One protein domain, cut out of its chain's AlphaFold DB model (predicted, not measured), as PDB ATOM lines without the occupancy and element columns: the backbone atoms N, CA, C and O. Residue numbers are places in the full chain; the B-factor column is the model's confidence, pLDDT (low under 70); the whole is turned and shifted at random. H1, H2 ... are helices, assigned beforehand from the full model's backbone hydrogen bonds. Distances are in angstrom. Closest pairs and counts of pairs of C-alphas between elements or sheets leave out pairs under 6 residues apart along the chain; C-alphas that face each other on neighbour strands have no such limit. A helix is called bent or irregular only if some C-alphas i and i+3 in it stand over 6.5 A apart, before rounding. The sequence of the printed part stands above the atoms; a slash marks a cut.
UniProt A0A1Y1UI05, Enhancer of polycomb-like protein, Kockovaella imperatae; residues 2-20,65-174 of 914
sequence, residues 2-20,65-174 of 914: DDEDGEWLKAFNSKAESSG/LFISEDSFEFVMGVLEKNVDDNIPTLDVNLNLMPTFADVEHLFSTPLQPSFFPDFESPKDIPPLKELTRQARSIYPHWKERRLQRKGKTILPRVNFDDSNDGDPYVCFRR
ATOM      1  N   ASP A   2     149.174 394.662 241.725       88.81
ATOM      2  CA  ASP A   2     150.269 394.826 240.760       88.81
ATOM      3  C   ASP A   2     150.509 393.515 239.991       88.81
ATOM      4  O   ASP A   2     149.764 392.547 240.157       88.81
ATOM      5  N   ASP A   3     151.522 393.486 239.124       91.12
ATOM      6  CA  ASP A   3     151.789 392.328 238.268       91.12
ATOM      7  C   ASP A   3     152.086 391.047 239.076       91.12
ATOM      8  O   ASP A   3     151.593 389.982 238.712       91.12
ATOM      9  N   GLU A   4     152.802 391.143 240.207       91.06
ATOM     10  CA  GLU A   4     153.094 389.998 241.090       91.06
ATOM     11  C   GLU A   4     151.824 389.454 241.758       91.06
ATOM     12  O   GLU A   4     151.598 388.241 241.783       91.06
ATOM     13  N   ASP A   5     150.970 390.340 242.285       93.62
ATOM     14  CA  ASP A   5     149.671 389.953 242.844       93.62
ATOM     15  C   ASP A   5     148.773 389.301 241.774       93.62
ATOM     16  O   ASP A   5     148.095 388.302 242.033       93.62
ATOM     17  N   GLY A   6     148.789 389.845 240.552       92.56
ATOM     18  CA  GLY A   6     148.013 389.343 239.422       92.56
ATOM     19  C   GLY A   6     148.514 388.001 238.885       92.56
ATOM     20  O   GLY A   6     147.704 387.157 238.499       92.56
ATOM     21  N   GLU A   7     149.828 387.766 238.861       93.94
ATOM     22  CA  GLU A   7     150.410 386.452 238.562       93.94
ATOM     23  C   GLU A   7     150.076 385.427 239.650       93.94
ATOM     24  O   GLU A   7     149.642 384.317 239.321       93.94
ATOM     25  N   TRP A   8     150.177 385.803 240.932       95.19
ATOM     26  CA  TRP A   8     149.779 384.940 242.046       95.19
ATOM     27  C   TRP A   8     148.311 384.516 241.938       95.19
ATOM     28  O   TRP A   8     148.005 383.326 242.040       95.19
ATOM     29  N   LEU A   9     147.399 385.455 241.662       93.88
ATOM     30  CA  LEU A   9     145.966 385.173 241.554       93.88
ATOM     31  C   LEU A   9     145.648 384.233 240.378       93.88
ATOM     32  O   LEU A   9     144.874 383.283 240.531       93.88
ATOM     33  N   LYS A  10     146.297 384.432 239.222       93.44
ATOM     34  CA  LYS A  10     146.185 383.535 238.054       93.44
ATOM     35  C   LYS A  10     146.720 382.134 238.368       93.44
ATOM     36  O   LYS A  10     146.077 381.139 238.023       93.44
ATOM     37  N   ALA A  11     147.859 382.035 239.055       92.56
ATOM     38  CA  ALA A  11     148.447 380.762 239.474       92.56
ATOM     39  C   ALA A  11     147.591 380.038 240.531       92.56
ATOM     40  O   ALA A  11     147.481 378.812 240.504       92.56
ATOM     41  N   PHE A  12     146.944 380.778 241.436       92.19
ATOM     42  CA  PHE A  12     146.032 380.228 242.436       92.19
ATOM     43  C   PHE A  12     144.755 379.667 241.790       92.19
ATOM     44  O   PHE A  12     144.434 378.492 241.987       92.19
ATOM     45  N   ASN A  13     144.063 380.469 240.974       92.44
ATOM     46  CA  ASN A  13     142.800 380.074 240.342       92.44
ATOM     47  C   ASN A  13     142.986 378.908 239.348       92.44
ATOM     48  O   ASN A  13     142.266 377.915 239.436       92.44
ATOM     49  N   SER A  14     144.007 378.945 238.482       88.56
ATOM     50  CA  SER A  14     144.299 377.829 237.557       88.56
ATOM     51  C   SER A  14     144.673 376.529 238.287       88.56
ATOM     52  O   SER A  14     144.311 375.428 237.861       88.56
ATOM     53  N   LYS A  15     145.332 376.628 239.450       84.62
ATOM     54  CA  LYS A  15     145.581 375.471 240.317       84.62
ATOM     55  C   LYS A  15     144.285 374.934 240.930       84.62
ATOM     56  O   LYS A  15     144.111 373.714 240.961       84.62
ATOM     57  N   ALA A  16     143.361 375.799 241.355       73.38
ATOM     58  CA  ALA A  16     142.041 375.387 241.831       73.38
ATOM     59  C   ALA A  16     141.236 374.663 240.733       73.38
ATOM     60  O   ALA A  16     140.695 373.586 240.991       73.38
ATOM     61  N   GLU A  17     141.246 375.169 239.498       65.69
ATOM     62  CA  GLU A  17     140.642 374.508 238.329       65.69
ATOM     63  C   GLU A  17     141.251 373.117 238.077       65.69
ATOM     64  O   GLU A  17     140.520 372.128 237.983       65.69
ATOM     65  N   SER A  18     142.585 372.997 238.075       57.75
ATOM     66  CA  SER A  18     143.278 371.706 237.900       57.75
ATOM     67  C   SER A  18     142.998 370.693 239.025       57.75
ATOM     68  O   SER A  18     143.016 369.479 238.806       57.75
ATOM     69  N   SER A  19     142.687 371.173 240.236       53.50
ATOM     70  CA  SER A  19     142.326 370.306 241.364       53.50
ATOM     71  C   SER A  19     140.934 369.677 241.212       53.50
ATOM     72  O   SER A  19     140.685 368.603 241.753       53.50
ATOM     73  N   GLY A  20     140.047 370.278 240.407       45.66
ATOM     74  CA  GLY A  20     138.694 369.767 240.146       45.66
ATOM     75  C   GLY A  20     138.641 368.423 239.405       45.66
ATOM     76  O   GLY A  20     137.586 367.792 239.371       45.66
ATOM     77  N   LEU A  65     138.051 376.722 245.241       83.50
ATOM     78  CA  LEU A  65     138.210 378.121 245.622       83.50
ATOM     79  C   LEU A  65     138.563 378.956 244.394       83.50
ATOM     80  O   LEU A  65     139.722 378.997 243.994       83.50
ATOM     81  N   PHE A  66     137.566 379.636 243.838       89.50
ATOM     82  CA  PHE A  66     137.790 380.759 242.937       89.50
ATOM     83  C   PHE A  66     137.869 382.063 243.744       89.50
ATOM     84  O   PHE A  66     137.139 382.247 244.725       89.50
ATOM     85  N   ILE A  67     138.759 382.963 243.337       92.12
ATOM     86  CA  ILE A  67     138.945 384.291 243.930       92.12
ATOM     87  C   ILE A  67     138.845 385.322 242.800       92.12
ATOM     88  O   ILE A  67     139.618 385.244 241.844       92.12
ATOM     89  N   SER A  68     137.893 386.264 242.883       91.94
ATOM     90  CA  SER A  68     137.828 387.389 241.936       91.94
ATOM     91  C   SER A  68     138.893 388.439 242.254       91.94
ATOM     92  O   SER A  68     139.400 388.497 243.377       91.94
ATOM     93  N   GLU A  69     139.204 389.283 241.275       92.00
ATOM     94  CA  GLU A  69     140.106 390.426 241.440       92.00
ATOM     95  C   GLU A  69     139.627 391.342 242.577       92.00
ATOM     96  O   GLU A  69     140.371 391.555 243.530       92.00
ATOM     97  N   ASP A  70     138.348 391.728 242.584       91.00
ATOM     98  CA  ASP A  70     137.743 392.574 243.627       91.00
ATOM     99  C   ASP A  70     137.799 391.918 245.018       91.00
ATOM    100  O   ASP A  70     138.072 392.579 246.018       91.00
ATOM    101  N   SER A  71     137.586 390.595 245.091       91.56
ATOM    102  CA  SER A  71     137.672 389.833 246.347       91.56
ATOM    103  C   SER A  71     139.103 389.816 246.893       91.56
ATOM    104  O   SER A  71     139.316 389.921 248.102       91.56
ATOM    105  N   PHE A  72     140.092 389.684 246.003       94.19
ATOM    106  CA  PHE A  72     141.505 389.736 246.357       94.19
ATOM    107  C   PHE A  72     141.907 391.143 246.813       94.19
ATOM    108  O   PHE A  72     142.487 391.290 247.889       94.19
ATOM    109  N   GLU A  73     141.564 392.177 246.039       92.75
ATOM    110  CA  GLU A  73     141.859 393.574 246.367       92.75
ATOM    111  C   GLU A  73     141.232 393.992 247.698       92.75
ATOM    112  O   GLU A  73     141.909 394.596 248.531       92.75
ATOM    113  N   PHE A  74     139.976 393.605 247.942       92.38
ATOM    114  CA  PHE A  74     139.291 393.843 249.208       92.38
ATOM    115  C   PHE A  74     140.053 393.224 250.386       92.38
ATOM    116  O   PHE A  74     140.345 393.912 251.365       92.38
ATOM    117  N   VAL A  75     140.423 391.941 250.296       94.06
ATOM    118  CA  VAL A  75     141.164 391.259 251.370       94.06
ATOM    119  C   VAL A  75     142.530 391.906 251.602       94.06
ATOM    120  O   VAL A  75     142.887 392.167 252.751       94.06
ATOM    121  N   MET A  76     143.275 392.214 250.536       94.62
ATOM    122  CA  MET A  76     144.566 392.905 250.630       94.62
ATOM    123  C   MET A  76     144.415 394.285 251.286       94.62
ATOM    124  O   MET A  76     145.171 394.612 252.198       94.62
ATOM    125  N   GLY A  77     143.415 395.072 250.882       92.69
ATOM    126  CA  GLY A  77     143.136 396.402 251.428       92.69
ATOM    127  C   GLY A  77     142.739 396.381 252.906       92.69
ATOM    128  O   GLY A  77     143.227 397.205 253.681       92.69
ATOM    129  N   VAL A  78     141.919 395.409 253.326       93.31
ATOM    130  CA  VAL A  78     141.560 395.205 254.741       93.31
ATOM    131  C   VAL A  78     142.792 394.839 255.576       93.31
ATOM    132  O   VAL A  78     142.967 395.391 256.663       93.31
ATOM    133  N   LEU A  79     143.671 393.960 255.076       94.62
ATOM    134  CA  LEU A  79     144.912 393.587 255.767       94.62
ATOM    135  C   LEU A  79     145.909 394.758 255.856       94.62
ATOM    136  O   LEU A  79     146.439 395.018 256.939       94.62
ATOM    137  N   GLU A  80     146.124 395.494 254.757       93.75
ATOM    138  CA  GLU A  80     146.978 396.691 254.727       93.75
ATOM    139  C   GLU A  80     146.477 397.762 255.707       93.75
ATOM    140  O   GLU A  80     147.260 398.241 256.531       93.75
ATOM    141  N   LYS A  81     145.180 398.109 255.666       92.19
ATOM    142  CA  LYS A  81     144.595 399.112 256.570       92.19
ATOM    143  C   LYS A  81     144.676 398.670 258.029       92.19
ATOM    144  O   LYS A  81     145.101 399.451 258.873       92.19
ATOM    145  N   ASN A  82     144.334 397.417 258.335       92.12
ATOM    146  CA  ASN A  82     144.396 396.916 259.706       92.12
ATOM    147  C   ASN A  82     145.817 396.987 260.298       92.12
ATOM    148  O   ASN A  82     145.959 397.267 261.489       92.12
ATOM    149  N   VAL A  83     146.861 396.756 259.491       93.00
ATOM    150  CA  VAL A  83     148.255 396.949 259.922       93.00
ATOM    151  C   VAL A  83     148.601 398.422 260.091       93.00
ATOM    152  O   VAL A  83     149.151 398.778 261.129       93.00
ATOM    153  N   ASP A  84     148.294 399.275 259.114       90.31
ATOM    154  CA  ASP A  84     148.666 400.692 259.180       90.31
ATOM    155  C   ASP A  84     147.936 401.438 260.323       90.31
ATOM    156  O   ASP A  84     148.525 402.340 260.918       90.31
ATOM    157  N   ASP A  85     146.713 401.023 260.690       90.75
ATOM    158  CA  ASP A  85     145.949 401.582 261.819       90.75
ATOM    159  C   ASP A  85     146.407 401.036 263.193       90.75
ATOM    160  O   ASP A  85     146.598 401.811 264.133       90.75
ATOM    161  N   ASN A  86     146.587 399.713 263.347       91.00
ATOM    162  CA  ASN A  86     146.867 399.091 264.658       91.00
ATOM    163  C   ASN A  86     148.362 398.893 264.960       91.00
ATOM    164  O   ASN A  86     148.747 398.762 266.122       91.00
ATOM    165  N   ILE A  87     149.208 398.817 263.929       92.44
ATOM    166  CA  ILE A  87     150.635 398.468 264.022       92.44
ATOM    167  C   ILE A  87     151.474 399.425 263.139       92.44
ATOM    168  O   ILE A  87     152.272 398.978 262.308       92.44
ATOM    169  N   PRO A  88     151.349 400.761 263.313       88.19
ATOM    170  CA  PRO A  88     151.968 401.762 262.432       88.19
ATOM    171  C   PRO A  88     153.508 401.760 262.435       88.19
ATOM    172  O   PRO A  88     154.125 402.444 261.624       88.19
ATOM    173  N   THR A  89     154.140 401.013 263.345       90.00
ATOM    174  CA  THR A  89     155.600 400.869 263.499       90.00
ATOM    175  C   THR A  89     156.103 399.459 263.151       90.00
ATOM    176  O   THR A  89     157.162 399.036 263.623       90.00
ATOM    177  N   LEU A  90     155.360 398.707 262.326       91.62
ATOM    178  CA  LEU A  90     155.737 397.353 261.895       91.62
ATOM    179  C   LEU A  90     157.126 397.291 261.228       91.62
ATOM    180  O   LEU A  90     157.819 396.283 261.355       91.62
ATOM    181  N   ASP A  91     157.563 398.360 260.559       89.62
ATOM    182  CA  ASP A  91     158.888 398.453 259.931       89.62
ATOM    183  C   ASP A  91     160.051 398.542 260.938       89.62
ATOM    184  O   ASP A  91     161.185 398.196 260.603       89.62
ATOM    185  N   VAL A  92     159.771 398.925 262.190       91.50
ATOM    186  CA  VAL A  92     160.731 398.909 263.306       91.50
ATOM    187  C   VAL A  92     160.851 397.512 263.927       91.50
ATOM    188  O   VAL A  92     161.928 397.134 264.389       91.50
ATOM    189  N   ASN A  93     159.769 396.723 263.954       90.56
ATOM    190  CA  ASN A  93     159.770 395.382 264.546       90.56
ATOM    191  C   ASN A  93     158.821 394.410 263.826       90.56
ATOM    192  O   ASN A  93     157.658 394.250 264.200       90.56
ATOM    193  N   LEU A  94     159.370 393.666 262.862       91.38
ATOM    194  CA  LEU A  94     158.649 392.667 262.060       91.38
ATOM    195  C   LEU A  94     158.004 391.539 262.888       91.38
ATOM    196  O   LEU A  94     157.080 390.889 262.409       91.38
ATOM    197  N   ASN A  95     158.443 391.311 264.133       89.81
ATOM    198  CA  ASN A  95     157.841 390.305 265.018       89.81
ATOM    199  C   ASN A  95     156.436 390.699 265.511       89.81
ATOM    200  O   ASN A  95     155.736 389.859 266.066       89.81
ATOM    201  N   LEU A  96     156.019 391.957 265.313       90.69
ATOM    202  CA  LEU A  96     154.655 392.426 265.579       90.69
ATOM    203  C   LEU A  96     153.671 392.075 264.450       90.69
ATOM    204  O   LEU A  96     152.490 392.381 264.560       90.69
ATOM    205  N   MET A  97     154.136 391.459 263.357       91.25
ATOM    206  CA  MET A  97     153.296 391.073 262.225       91.25
ATOM    207  C   MET A  97     152.159 390.129 262.670       91.25
ATOM    208  O   MET A  97     152.450 389.031 263.155       91.25
ATOM    209  N   PRO A  98     150.881 390.505 262.474       92.44
ATOM    210  CA  PRO A  98     149.753 389.766 263.027       92.44
ATOM    211  C   PRO A  98     149.619 388.406 262.342       92.44
ATOM    212  O   PRO A  98     149.862 388.272 261.136       92.44
ATOM    213  N   THR A  99     149.234 387.381 263.099       94.06
ATOM    214  CA  THR A  99     148.911 386.054 262.564       94.06
ATOM    215  C   THR A  99     147.536 386.076 261.895       94.06
ATOM    216  O   THR A  99     146.741 386.983 262.139       94.06
ATOM    217  N   PHE A 100     147.204 385.068 261.077       94.56
ATOM    218  CA  PHE A 100     145.855 385.010 260.501       94.56
ATOM    219  C   PHE A 100     144.762 384.954 261.580       94.56
ATOM    220  O   PHE A 100     143.711 385.554 261.398       94.56
ATOM    221  N   ALA A 101     145.009 384.282 262.709       93.81
ATOM    222  CA  ALA A 101     144.028 384.168 263.790       93.81
ATOM    223  C   ALA A 101     143.662 385.533 264.401       93.81
ATOM    224  O   ALA A 101     142.519 385.732 264.800       93.81
ATOM    225  N   ASP A 102     144.604 386.482 264.414       92.62
ATOM    226  CA  ASP A 102     144.375 387.835 264.929       92.62
ATOM    227  C   ASP A 102     143.479 388.652 263.978       92.62
ATOM    228  O   ASP A 102     142.603 389.391 264.425       92.62
ATOM    229  N   VAL A 103     143.645 388.482 262.659       94.06
ATOM    230  CA  VAL A 103     142.890 389.208 261.612       94.06
ATOM    231  C   VAL A 103     141.639 388.478 261.105       94.06
ATOM    232  O   VAL A 103     140.835 389.069 260.392       94.06
ATOM    233  N   GLU A 104     141.419 387.216 261.484       93.69
ATOM    234  CA  GLU A 104     140.281 386.394 261.035       93.69
ATOM    235  C   GLU A 104     138.913 387.028 261.348       93.69
ATOM    236  O   GLU A 104     137.945 386.858 260.597       93.69
ATOM    237  N   HIS A 105     138.828 387.799 262.436       92.31
ATOM    238  CA  HIS A 105     137.601 388.485 262.841       92.31
ATOM    239  C   HIS A 105     137.115 389.510 261.792       92.31
ATOM    240  O   HIS A 105     135.907 389.644 261.590       92.31
ATOM    241  N   LEU A 106     138.040 390.143 261.055       91.44
ATOM    242  CA  LEU A 106     137.769 391.158 260.023       91.44
ATOM    243  C   LEU A 106     137.016 390.610 258.797       91.44
ATOM    244  O   LEU A 106     136.416 391.377 258.050       91.44
ATOM    245  N   PHE A 107     137.070 389.294 258.574       93.12
ATOM    246  CA  PHE A 107     136.448 388.623 257.423       93.12
ATOM    247  C   PHE A 107     135.248 387.756 257.818       93.12
ATOM    248  O   PHE A 107     134.413 387.420 256.975       93.12
ATOM    249  N   SER A 108     135.156 387.393 259.101       90.00
ATOM    250  CA  SER A 108     134.072 386.582 259.666       90.00
ATOM    251  C   SER A 108     132.937 387.414 260.273       90.00
ATOM    252  O   SER A 108     131.835 386.890 260.449       90.00
ATOM    253  N   THR A 109     133.167 388.706 260.528       88.44
ATOM    254  CA  THR A 109     132.143 389.694 260.906       88.44
ATOM    255  C   THR A 109     132.094 390.842 259.890       88.44
ATOM    256  O   THR A 109     133.108 391.114 259.249       88.44
ATOM    257  N   PRO A 110     130.932 391.493 259.678       85.94
ATOM    258  CA  PRO A 110     130.841 392.614 258.749       85.94
ATOM    259  C   PRO A 110     131.596 393.822 259.315       85.94
ATOM    260  O   PRO A 110     131.387 394.208 260.465       85.94
ATOM    261  N   LEU A 111     132.463 394.416 258.497       88.00
ATOM    262  CA  LEU A 111     133.188 395.631 258.861       88.00
ATOM    263  C   LEU A 111     132.223 396.820 258.942       88.00
ATOM    264  O   LEU A 111     131.282 396.930 258.156       88.00
ATOM    265  N   GLN A 112     132.475 397.717 259.895       85.12
ATOM    266  CA  GLN A 112     131.684 398.936 260.057       85.12
ATOM    267  C   GLN A 112     131.870 399.878 258.853       85.12
ATOM    268  O   GLN A 112     132.991 399.972 258.351       85.12
ATOM    269  N   PRO A 113     130.840 400.642 258.439       82.00
ATOM    270  CA  PRO A 113     130.933 401.655 257.382       82.00
ATOM    271  C   PRO A 113     132.163 402.565 257.465       82.00
ATOM    272  O   PRO A 113     132.861 402.755 256.477       82.00
ATOM    273  N   SER A 114     132.511 403.040 258.663       84.00
ATOM    274  CA  SER A 114     133.689 403.884 258.924       84.00
ATOM    275  C   SER A 114     135.049 403.215 258.654       84.00
ATOM    276  O   SER A 114     136.090 403.878 258.696       84.00
ATOM    277  N   PHE A 115     135.078 401.914 258.355       86.06
ATOM    278  CA  PHE A 115     136.263 401.241 257.835       86.06
ATOM    279  C   PHE A 115     136.525 401.591 256.358       86.06
ATOM    280  O   PHE A 115     137.688 401.617 255.947       86.06
ATOM    281  N   PHE A 116     135.496 401.908 255.573       85.00
ATOM    282  CA  PHE A 116     135.613 402.170 254.138       85.00
ATOM    283  C   PHE A 116     135.819 403.668 253.843       85.00
ATOM    284  O   PHE A 116     135.195 404.497 254.504       85.00
ATOM    285  N   PRO A 117     136.673 404.052 252.868       82.69
ATOM    286  CA  PRO A 117     136.917 405.464 252.541       82.69
ATOM    287  C   PRO A 117     135.651 406.223 252.123       82.69
ATOM    288  O   PRO A 117     135.441 407.352 252.556       82.69
ATOM    289  N   ASP A 118     134.798 405.566 251.336       82.00
ATOM    290  CA  ASP A 118     133.523 406.095 250.840       82.00
ATOM    291  C   ASP A 118     132.342 405.749 251.771       82.00
ATOM    292  O   ASP A 118     131.185 405.904 251.393       82.00
ATOM    293  N   PHE A 119     132.622 405.227 252.973       83.00
ATOM    294  CA  PHE A 119     131.678 404.670 253.959       83.00
ATOM    295  C   PHE A 119     130.805 403.485 253.478       83.00
ATOM    296  O   PHE A 119     130.186 402.796 254.289       83.00
ATOM    297  N   GLU A 120     130.797 403.181 252.184       79.81
ATOM    298  CA  GLU A 120     130.109 402.036 251.593       79.81
ATOM    299  C   GLU A 120     130.912 400.734 251.689       79.81
ATOM    300  O   GLU A 120     132.101 400.690 251.379       79.81
ATOM    301  N   SER A 121     130.230 399.632 252.017       78.25
ATOM    302  CA  SER A 121     130.742 398.290 251.724       78.25
ATOM    303  C   SER A 121     130.584 398.009 250.222       78.25
ATOM    304  O   SER A 121     129.453 398.088 249.729       78.25
ATOM    305  N   PRO A 122     131.650 397.625 249.493       81.75
ATOM    306  CA  PRO A 122     131.546 397.192 248.100       81.75
ATOM    307  C   PRO A 122     130.499 396.085 247.898       81.75
ATOM    308  O   PRO A 122     130.294 395.234 248.767       81.75
ATOM    309  N   LYS A 123     129.802 396.115 246.756       77.06
ATOM    310  CA  LYS A 123     128.552 395.358 246.550       77.06
ATOM    311  C   LYS A 123     128.763 393.929 246.042       77.06
ATOM    312  O   LYS A 123     127.896 393.083 246.241       77.06
ATOM    313  N   ASP A 124     129.930 393.653 245.470       80.06
ATOM    314  CA  ASP A 124     130.284 392.382 244.826       80.06
ATOM    315  C   ASP A 124     131.115 391.445 245.736       80.06
ATOM    316  O   ASP A 124     131.704 390.466 245.278       80.06
ATOM    317  N   ILE A 125     131.164 391.727 247.045       83.31
ATOM    318  CA  ILE A 125     131.925 390.939 248.028       83.31
ATOM    319  C   ILE A 125     131.246 389.575 248.281       83.31
ATOM    320  O   ILE A 125     130.047 389.530 248.576       83.31
ATOM    321  N   PRO A 126     131.993 388.451 248.261       86.69
ATOM    322  CA  PRO A 126     131.454 387.137 248.599       86.69
ATOM    323  C   PRO A 126     130.913 387.033 250.039       86.69
ATOM    324  O   PRO A 126     131.393 387.721 250.943       86.69
ATOM    325  N   PRO A 127     129.969 386.112 250.323       88.44
ATOM    326  CA  PRO A 127     129.457 385.897 251.677       88.44
ATOM    327  C   PRO A 127     130.582 385.644 252.692       88.44
ATOM    328  O   PRO A 127     131.505 384.888 252.411       88.44
ATOM    329  N   LEU A 128     130.482 386.190 253.908       89.00
ATOM    330  CA  LEU A 128     131.587 386.263 254.887       89.00
ATOM    331  C   LEU A 128     132.304 384.920 255.172       89.00
ATOM    332  O   LEU A 128     133.507 384.882 255.423       89.00
ATOM    333  N   LYS A 129     131.590 383.789 255.090       89.06
ATOM    334  CA  LYS A 129     132.177 382.440 255.221       89.06
ATOM    335  C   LYS A 129     133.120 382.082 254.065       89.06
ATOM    336  O   LYS A 129     134.136 381.431 254.288       89.06
ATOM    337  N   GLU A 130     132.776 382.494 252.850       90.88
ATOM    338  CA  GLU A 130     133.611 382.386 251.654       90.88
ATOM    339  C   GLU A 130     134.756 383.395 251.706       90.88
ATOM    340  O   GLU A 130     135.904 383.000 251.551       90.88
ATOM    341  N   LEU A 131     134.468 384.654 252.044       91.06
ATOM    342  CA  LEU A 131     135.476 385.700 252.215       91.06
ATOM    343  C   LEU A 131     136.565 385.291 253.224       91.06
ATOM    344  O   LEU A 131     137.751 385.376 252.926       91.06
ATOM    345  N   THR A 132     136.184 384.736 254.380       93.38
ATOM    346  CA  THR A 132     137.133 384.174 255.364       93.38
ATOM    347  C   THR A 132     137.948 383.015 254.772       93.38
ATOM    348  O   THR A 132     139.141 382.879 255.049       93.38
ATOM    349  N   ARG A 133     137.324 382.167 253.943       93.12
ATOM    350  CA  ARG A 133     137.958 381.018 253.272       93.12
ATOM    351  C   ARG A 133     138.991 381.472 252.231       93.12
ATOM    352  O   ARG A 133     140.069 380.890 252.182       93.12
ATOM    353  N   GLN A 134     138.693 382.528 251.473       93.06
ATOM    354  CA  GLN A 134     139.617 383.187 250.544       93.06
ATOM    355  C   GLN A 134     140.736 383.920 251.304       93.06
ATOM    356  O   GLN A 134     141.911 383.748 250.987       93.06
ATOM    357  N   ALA A 135     140.411 384.658 252.370       94.44
ATOM    358  CA  ALA A 135     141.382 385.402 253.172       94.44
ATOM    359  C   ALA A 135     142.444 384.500 253.822       94.44
ATOM    360  O   ALA A 135     143.623 384.856 253.822       94.44
ATOM    361  N   ARG A 136     142.075 383.290 254.277       95.06
ATOM    362  CA  ARG A 136     143.044 382.260 254.717       95.06
ATOM    363  C   ARG A 136     144.061 381.885 253.634       95.06
ATOM    364  O   ARG A 136     145.182 381.508 253.967       95.06
ATOM    365  N   SER A 137     143.666 381.938 252.361       94.06
ATOM    366  CA  SER A 137     144.508 381.603 251.208       94.06
ATOM    367  C   SER A 137     145.357 382.780 250.720       94.06
ATOM    368  O   SER A 137     146.474 382.555 250.268       94.06
ATOM    369  N   ILE A 138     144.854 384.013 250.845       95.94
ATOM    370  CA  ILE A 138     145.527 385.255 250.419       95.94
ATOM    371  C   ILE A 138     146.540 385.743 251.465       95.94
ATOM    372  O   ILE A 138     147.630 386.193 251.110       95.94
ATOM    373  N   TYR A 139     146.225 385.626 252.761       96.81
ATOM    374  CA  TYR A 139     147.070 386.130 253.850       96.81
ATOM    375  C   TYR A 139     148.552 385.703 253.769       96.81
ATOM    376  O   TYR A 139     149.398 386.559 254.017       96.81
ATOM    377  N   PRO A 140     148.928 384.452 253.415       96.44
ATOM    378  CA  PRO A 140     150.337 384.075 253.278       96.44
ATOM    379  C   PRO A 140     151.095 384.895 252.222       96.44
ATOM    380  O   PRO A 140     152.233 385.285 252.475       96.44
ATOM    381  N   HIS A 141     150.454 385.200 251.088       95.50
ATOM    382  CA  HIS A 141     151.017 386.031 250.014       95.50
ATOM    383  C   HIS A 141     151.165 387.486 250.458       95.50
ATOM    384  O   HIS A 141     152.261 388.044 250.411       95.50
ATOM    385  N   TRP A 142     150.096 388.068 251.012       96.12
ATOM    386  CA  TRP A 142     150.133 389.402 251.624       96.12
ATOM    387  C   TRP A 142     151.257 389.532 252.667       96.12
ATOM    388  O   TRP A 142     152.019 390.502 252.673       96.12
ATOM    389  N   LYS A 143     151.389 388.519 253.533       95.00
ATOM    390  CA  LYS A 143     152.393 388.459 254.596       95.00
ATOM    391  C   LYS A 143     153.807 388.469 254.021       95.00
ATOM    392  O   LYS A 143     154.652 389.228 254.491       95.00
ATOM    393  N   GLU A 144     154.063 387.641 253.010       95.44
ATOM    394  CA  GLU A 144     155.347 387.602 252.317       95.44
ATOM    395  C   GLU A 144     155.673 388.955 251.670       95.44
ATOM    396  O   GLU A 144     156.756 389.494 251.907       95.44
ATOM    397  N   ARG A 145     154.716 389.570 250.966       94.62
ATOM    398  CA  ARG A 145     154.887 390.884 250.324       94.62
ATOM    399  C   ARG A 145     155.217 391.979 251.356       94.62
ATOM    400  O   ARG A 145     156.186 392.718 251.177       94.62
ATOM    401  N   ARG A 146     154.532 392.032 252.511       93.12
ATOM    402  CA  ARG A 146     154.905 392.928 253.634       93.12
ATOM    403  C   ARG A 146     156.285 392.614 254.234       93.12
ATOM    404  O   ARG A 146     156.988 393.545 254.630       93.12
ATOM    405  N   LEU A 147     156.713 391.349 254.297       93.62
ATOM    406  CA  LEU A 147     158.059 390.979 254.774       93.62
ATOM    407  C   LEU A 147     159.162 391.408 253.797       93.62
ATOM    408  O   LEU A 147     160.154 391.995 254.233       93.62
ATOM    409  N   GLN A 148     158.979 391.197 252.490       93.75
ATOM    410  CA  GLN A 148     159.903 391.653 251.443       93.75
ATOM    411  C   GLN A 148     160.100 393.181 251.495       93.75
ATOM    412  O   GLN A 148     161.221 393.684 251.391       93.75
ATOM    413  N   ARG A 149     159.018 393.927 251.765       92.38
ATOM    414  CA  ARG A 149     159.011 395.388 251.970       92.38
ATOM    415  C   ARG A 149     159.543 395.839 253.341       92.38
ATOM    416  O   ARG A 149     159.552 397.036 253.626       92.38
ATOM    417  N   LYS A 150     160.020 394.910 254.182       92.62
ATOM    418  CA  LYS A 150     160.505 395.149 255.554       92.62
ATOM    419  C   LYS A 150     159.468 395.882 256.415       92.62
ATOM    420  O   LYS A 150     159.774 396.889 257.042       92.62
ATOM    421  N   GLY A 151     158.228 395.394 256.411       89.94
ATOM    422  CA  GLY A 151     157.113 395.903 257.222       89.94
ATOM    423  C   GLY A 151     156.420 397.146 256.656       89.94
ATOM    424  O   GLY A 151     155.257 397.391 256.982       89.94
ATOM    425  N   LYS A 152     157.087 397.894 255.768       91.00
ATOM    426  CA  LYS A 152     156.526 399.066 255.081       91.00
ATOM    427  C   LYS A 152     155.399 398.669 254.127       91.00
ATOM    428  O   LYS A 152     155.395 397.556 253.607       91.00
ATOM    429  N   THR A 153     154.481 399.603 253.876       91.69
ATOM    430  CA  THR A 153     153.349 399.454 252.948       91.69
ATOM    431  C   THR A 153     153.785 398.863 251.600       91.69
ATOM    432  O   THR A 153     154.849 399.212 251.062       91.69
ATOM    433  N   ILE A 154     152.964 397.953 251.061       92.06
ATOM    434  CA  ILE A 154     153.221 397.311 249.763       92.06
ATOM    435  C   ILE A 154     153.198 398.386 248.671       92.06
ATOM    436  O   ILE A 154     154.201 398.609 247.989       92.06
ATOM    437  N   LEU A 155     152.095 399.138 248.614       89.19
ATOM    438  CA  LEU A 155     151.931 400.316 247.764       89.19
ATOM    439  C   LEU A 155     153.020 401.376 248.044       89.19
ATOM    440  O   LEU A 155     153.244 401.734 249.207       89.19
ATOM    441  N   PRO A 156     153.684 401.928 247.008       89.38
ATOM    442  CA  PRO A 156     154.597 403.056 247.163       89.38
ATOM    443  C   PRO A 156     153.897 404.277 247.772       89.38
ATOM    444  O   PRO A 156     152.891 404.757 247.252       89.38
ATOM    445  N   ARG A 157     154.449 404.808 248.868       88.00
ATOM    446  CA  ARG A 157     153.950 406.021 249.534       88.00
ATOM    447  C   ARG A 157     154.881 407.200 249.280       88.00
ATOM    448  O   ARG A 157     156.097 407.036 249.215       88.00
ATOM    449  N   VAL A 158     154.295 408.390 249.175       91.56
ATOM    450  CA  VAL A 158     155.028 409.664 249.127       91.56
ATOM    451  C   VAL A 158     155.822 409.845 250.427       91.56
ATOM    452  O   VAL A 158     155.306 409.526 251.500       91.56
ATOM    453  N   ASN A 159     157.055 410.362 250.352       89.62
ATOM    454  CA  ASN A 159     157.815 410.691 251.555       89.62
ATOM    455  C   ASN A 159     157.279 411.995 252.177       89.62
ATOM    456  O   ASN A 159     157.205 413.025 251.507       89.62
ATOM    457  N   PHE A 160     156.920 411.940 253.460       89.50
ATOM    458  CA  PHE A 160     156.415 413.070 254.251       89.50
ATOM    459  C   PHE A 160     157.382 413.484 255.382       89.50
ATOM    460  O   PHE A 160     156.998 414.263 256.254       89.50
ATOM    461  N   ASP A 161     158.614 412.957 255.406       87.75
ATOM    462  CA  ASP A 161     159.603 413.248 256.452       87.75
ATOM    463  C   ASP A 161     160.175 414.676 256.359       87.75
ATOM    464  O   ASP A 161     161.226 414.923 255.770       87.75
ATOM    465  N   ASP A 162     159.495 415.632 256.997       84.81
ATOM    466  CA  ASP A 162     159.933 417.035 257.100       84.81
ATOM    467  C   ASP A 162     161.231 417.208 257.932       84.81
ATOM    468  O   ASP A 162     161.732 418.324 258.050       84.81
ATOM    469  N   SER A 163     161.804 416.130 258.494       85.50
ATOM    470  CA  SER A 163     163.079 416.159 259.234       85.50
ATOM    471  C   SER A 163     164.302 416.307 258.322       85.50
ATOM    472  O   SER A 163     165.347 416.781 258.772       85.50
ATOM    473  N   ASN A 164     164.202 415.886 257.056       84.69
ATOM    474  CA  ASN A 164     165.320 415.865 256.116       84.69
ATOM    475  C   ASN A 164     165.148 416.925 255.019       84.69
ATOM    476  O   ASN A 164     164.581 416.660 253.962       84.69
ATOM    477  N   ASP A 165     165.663 418.136 255.238       83.31
ATOM    478  CA  ASP A 165     165.646 419.224 254.241       83.31
ATOM    479  C   ASP A 165     166.492 418.951 252.973       83.31
ATOM    480  O   ASP A 165     166.408 419.720 252.018       83.31
ATOM    481  N   GLY A 166     167.283 417.869 252.933       89.06
ATOM    482  CA  GLY A 166     168.131 417.504 251.790       89.06
ATOM    483  C   GLY A 166     167.554 416.455 250.827       89.06
ATOM    484  O   GLY A 166     168.136 416.256 249.763       89.06
ATOM    485  N   ASP A 167     166.453 415.775 251.168       92.81
ATOM    486  CA  ASP A 167     165.845 414.749 250.304       92.81
ATOM    487  C   ASP A 167     164.840 415.370 249.305       92.81
ATOM    488  O   ASP A 167     163.808 415.902 249.735       92.81
ATOM    489  N   PRO A 168     165.090 415.289 247.978       92.88
ATOM    490  CA  PRO A 168     164.190 415.827 246.957       92.88
ATOM    491  C   PRO A 168     162.857 415.070 246.838       92.88
ATOM    492  O   PRO A 168     161.944 415.577 246.190       92.88
ATOM    493  N   TYR A 169     162.720 413.883 247.443       93.50
ATOM    494  CA  TYR A 169     161.469 413.118 247.444       93.50
ATOM    495  C   TYR A 169     160.512 413.496 248.591       93.50
ATOM    496  O   TYR A 169     159.374 413.018 248.600       93.50
ATOM    497  N   VAL A 170     160.921 414.351 249.543       93.75
ATOM    498  CA  VAL A 170     160.042 414.828 250.630       93.75
ATOM    499  C   VAL A 170     159.061 415.882 250.115       93.75
ATOM    500  O   VAL A 170     159.426 417.037 249.869       93.75
ATOM    501  N   CYS A 171     157.785 415.512 250.059       91.44
ATOM    502  CA  CYS A 171     156.697 416.340 249.546       91.44
ATOM    503  C   CYS A 171     155.685 416.723 250.643       91.44
ATOM    504  O   CYS A 171     155.619 416.115 251.708       91.44
ATOM    505  N   PHE A 172     154.855 417.739 250.367       92.12
ATOM    506  CA  PHE A 172     153.695 418.134 251.194       92.12
ATOM    507  C   PHE A 172     153.996 418.434 252.684       92.12
ATOM    508  O   PHE A 172     153.174 418.177 253.567       92.12
ATOM    509  N   ARG A 173     155.176 419.009 252.952       90.38
ATOM    510  CA  ARG A 173     155.674 419.421 254.279       90.38
ATOM    511  C   ARG A 173     154.691 420.338 255.023       90.38
ATOM    512  O   ARG A 173     154.238 421.345 254.475       90.38
ATOM    513  N   ARG A 174     154.378 420.019 256.285       87.81
ATOM    514  CA  ARG A 174     153.295 420.652 257.068       87.81
ATOM    515  C   ARG A 174     153.812 421.725 258.025       87.81
ATOM    516  O   ARG A 174     153.883 421.537 259.238       87.81
TER     517      ARG A 174
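What this domain is: This is residues 2 to 20 and 65 to 174 of the 914 residues of the protein "Enhancer of polycomb-like protein" of Kockovaella imperatae (UniProt A0A1Y1UI05). The bent helix H5 crosses H2 near the middle of a small helical body, with H1 to one side and the short helices H3 and H4 along the other; a tail without named elements, residues 149 to 174, runs out from this body and makes much of the length. The printed part has 129 residues with five named helices in the order H1 to H5 and no named strand; it is all helix by class, with under half of its residues, 64, in named elements. It is only just compact, close to loose, with a radius of gyration of the C-alphas of 16.7 A, and elongated, spanning 58 by 31 by 27 A.

How they stand to each other: H5, residues 128 to 148, was assigned as one helix by its hydrogen bonds but is bent: C-alphas 137 and 140 are 6.7 A apart, and its arms H5a, residues 128 to 137, and H5b, residues 140 to 148, stand at a steep tilt of 48 degrees. H2, residues 69 to 86, touches H5a with residues 71 to 75 alone, about perpendicular at 80 degrees; the closest C-alphas, of Val 75 and Ala 135, are 6.1 A apart. H4, residues 105 to 108, touches H5a, closest at the C-alphas of Phe 107 and Thr 132, 4.9 A. H3, residues 100 to 103, is close to H5a but not clearly touching, with the C-alphas of Phe 100 and Arg 136 closest at 7.0 A. H1, residues 3 to 19, and H5b are near each other, with 7 pairs of C-alphas within 10 A. Each O i to N i+4 pair is within hydrogen-bond range in H1, H2 and H5b, and 5 of 6 are in H5a; H3 and H4 are too short for such a pair.

Where its parts are: H1 begins at C-alpha 3 (151.789, 392.328, 238.268) and is 24.2 A long; H2 is 25.7 A long. H5a measures 14.2 A and H5b 12.3 A, ending at C-alpha 148 (159.903, 391.653, 251.443).

The domain as a whole: The C-alphas of Gly 20 and Asp 165 are the two farthest apart, at 58.1 A. Residues 21 to 64 are not printed, and C-alphas 20 and 65 are 10.0 A apart across this cut. The links H2 to H3 and H4 to H5 are long. Residues 17 to 20 have pLDDT under 70.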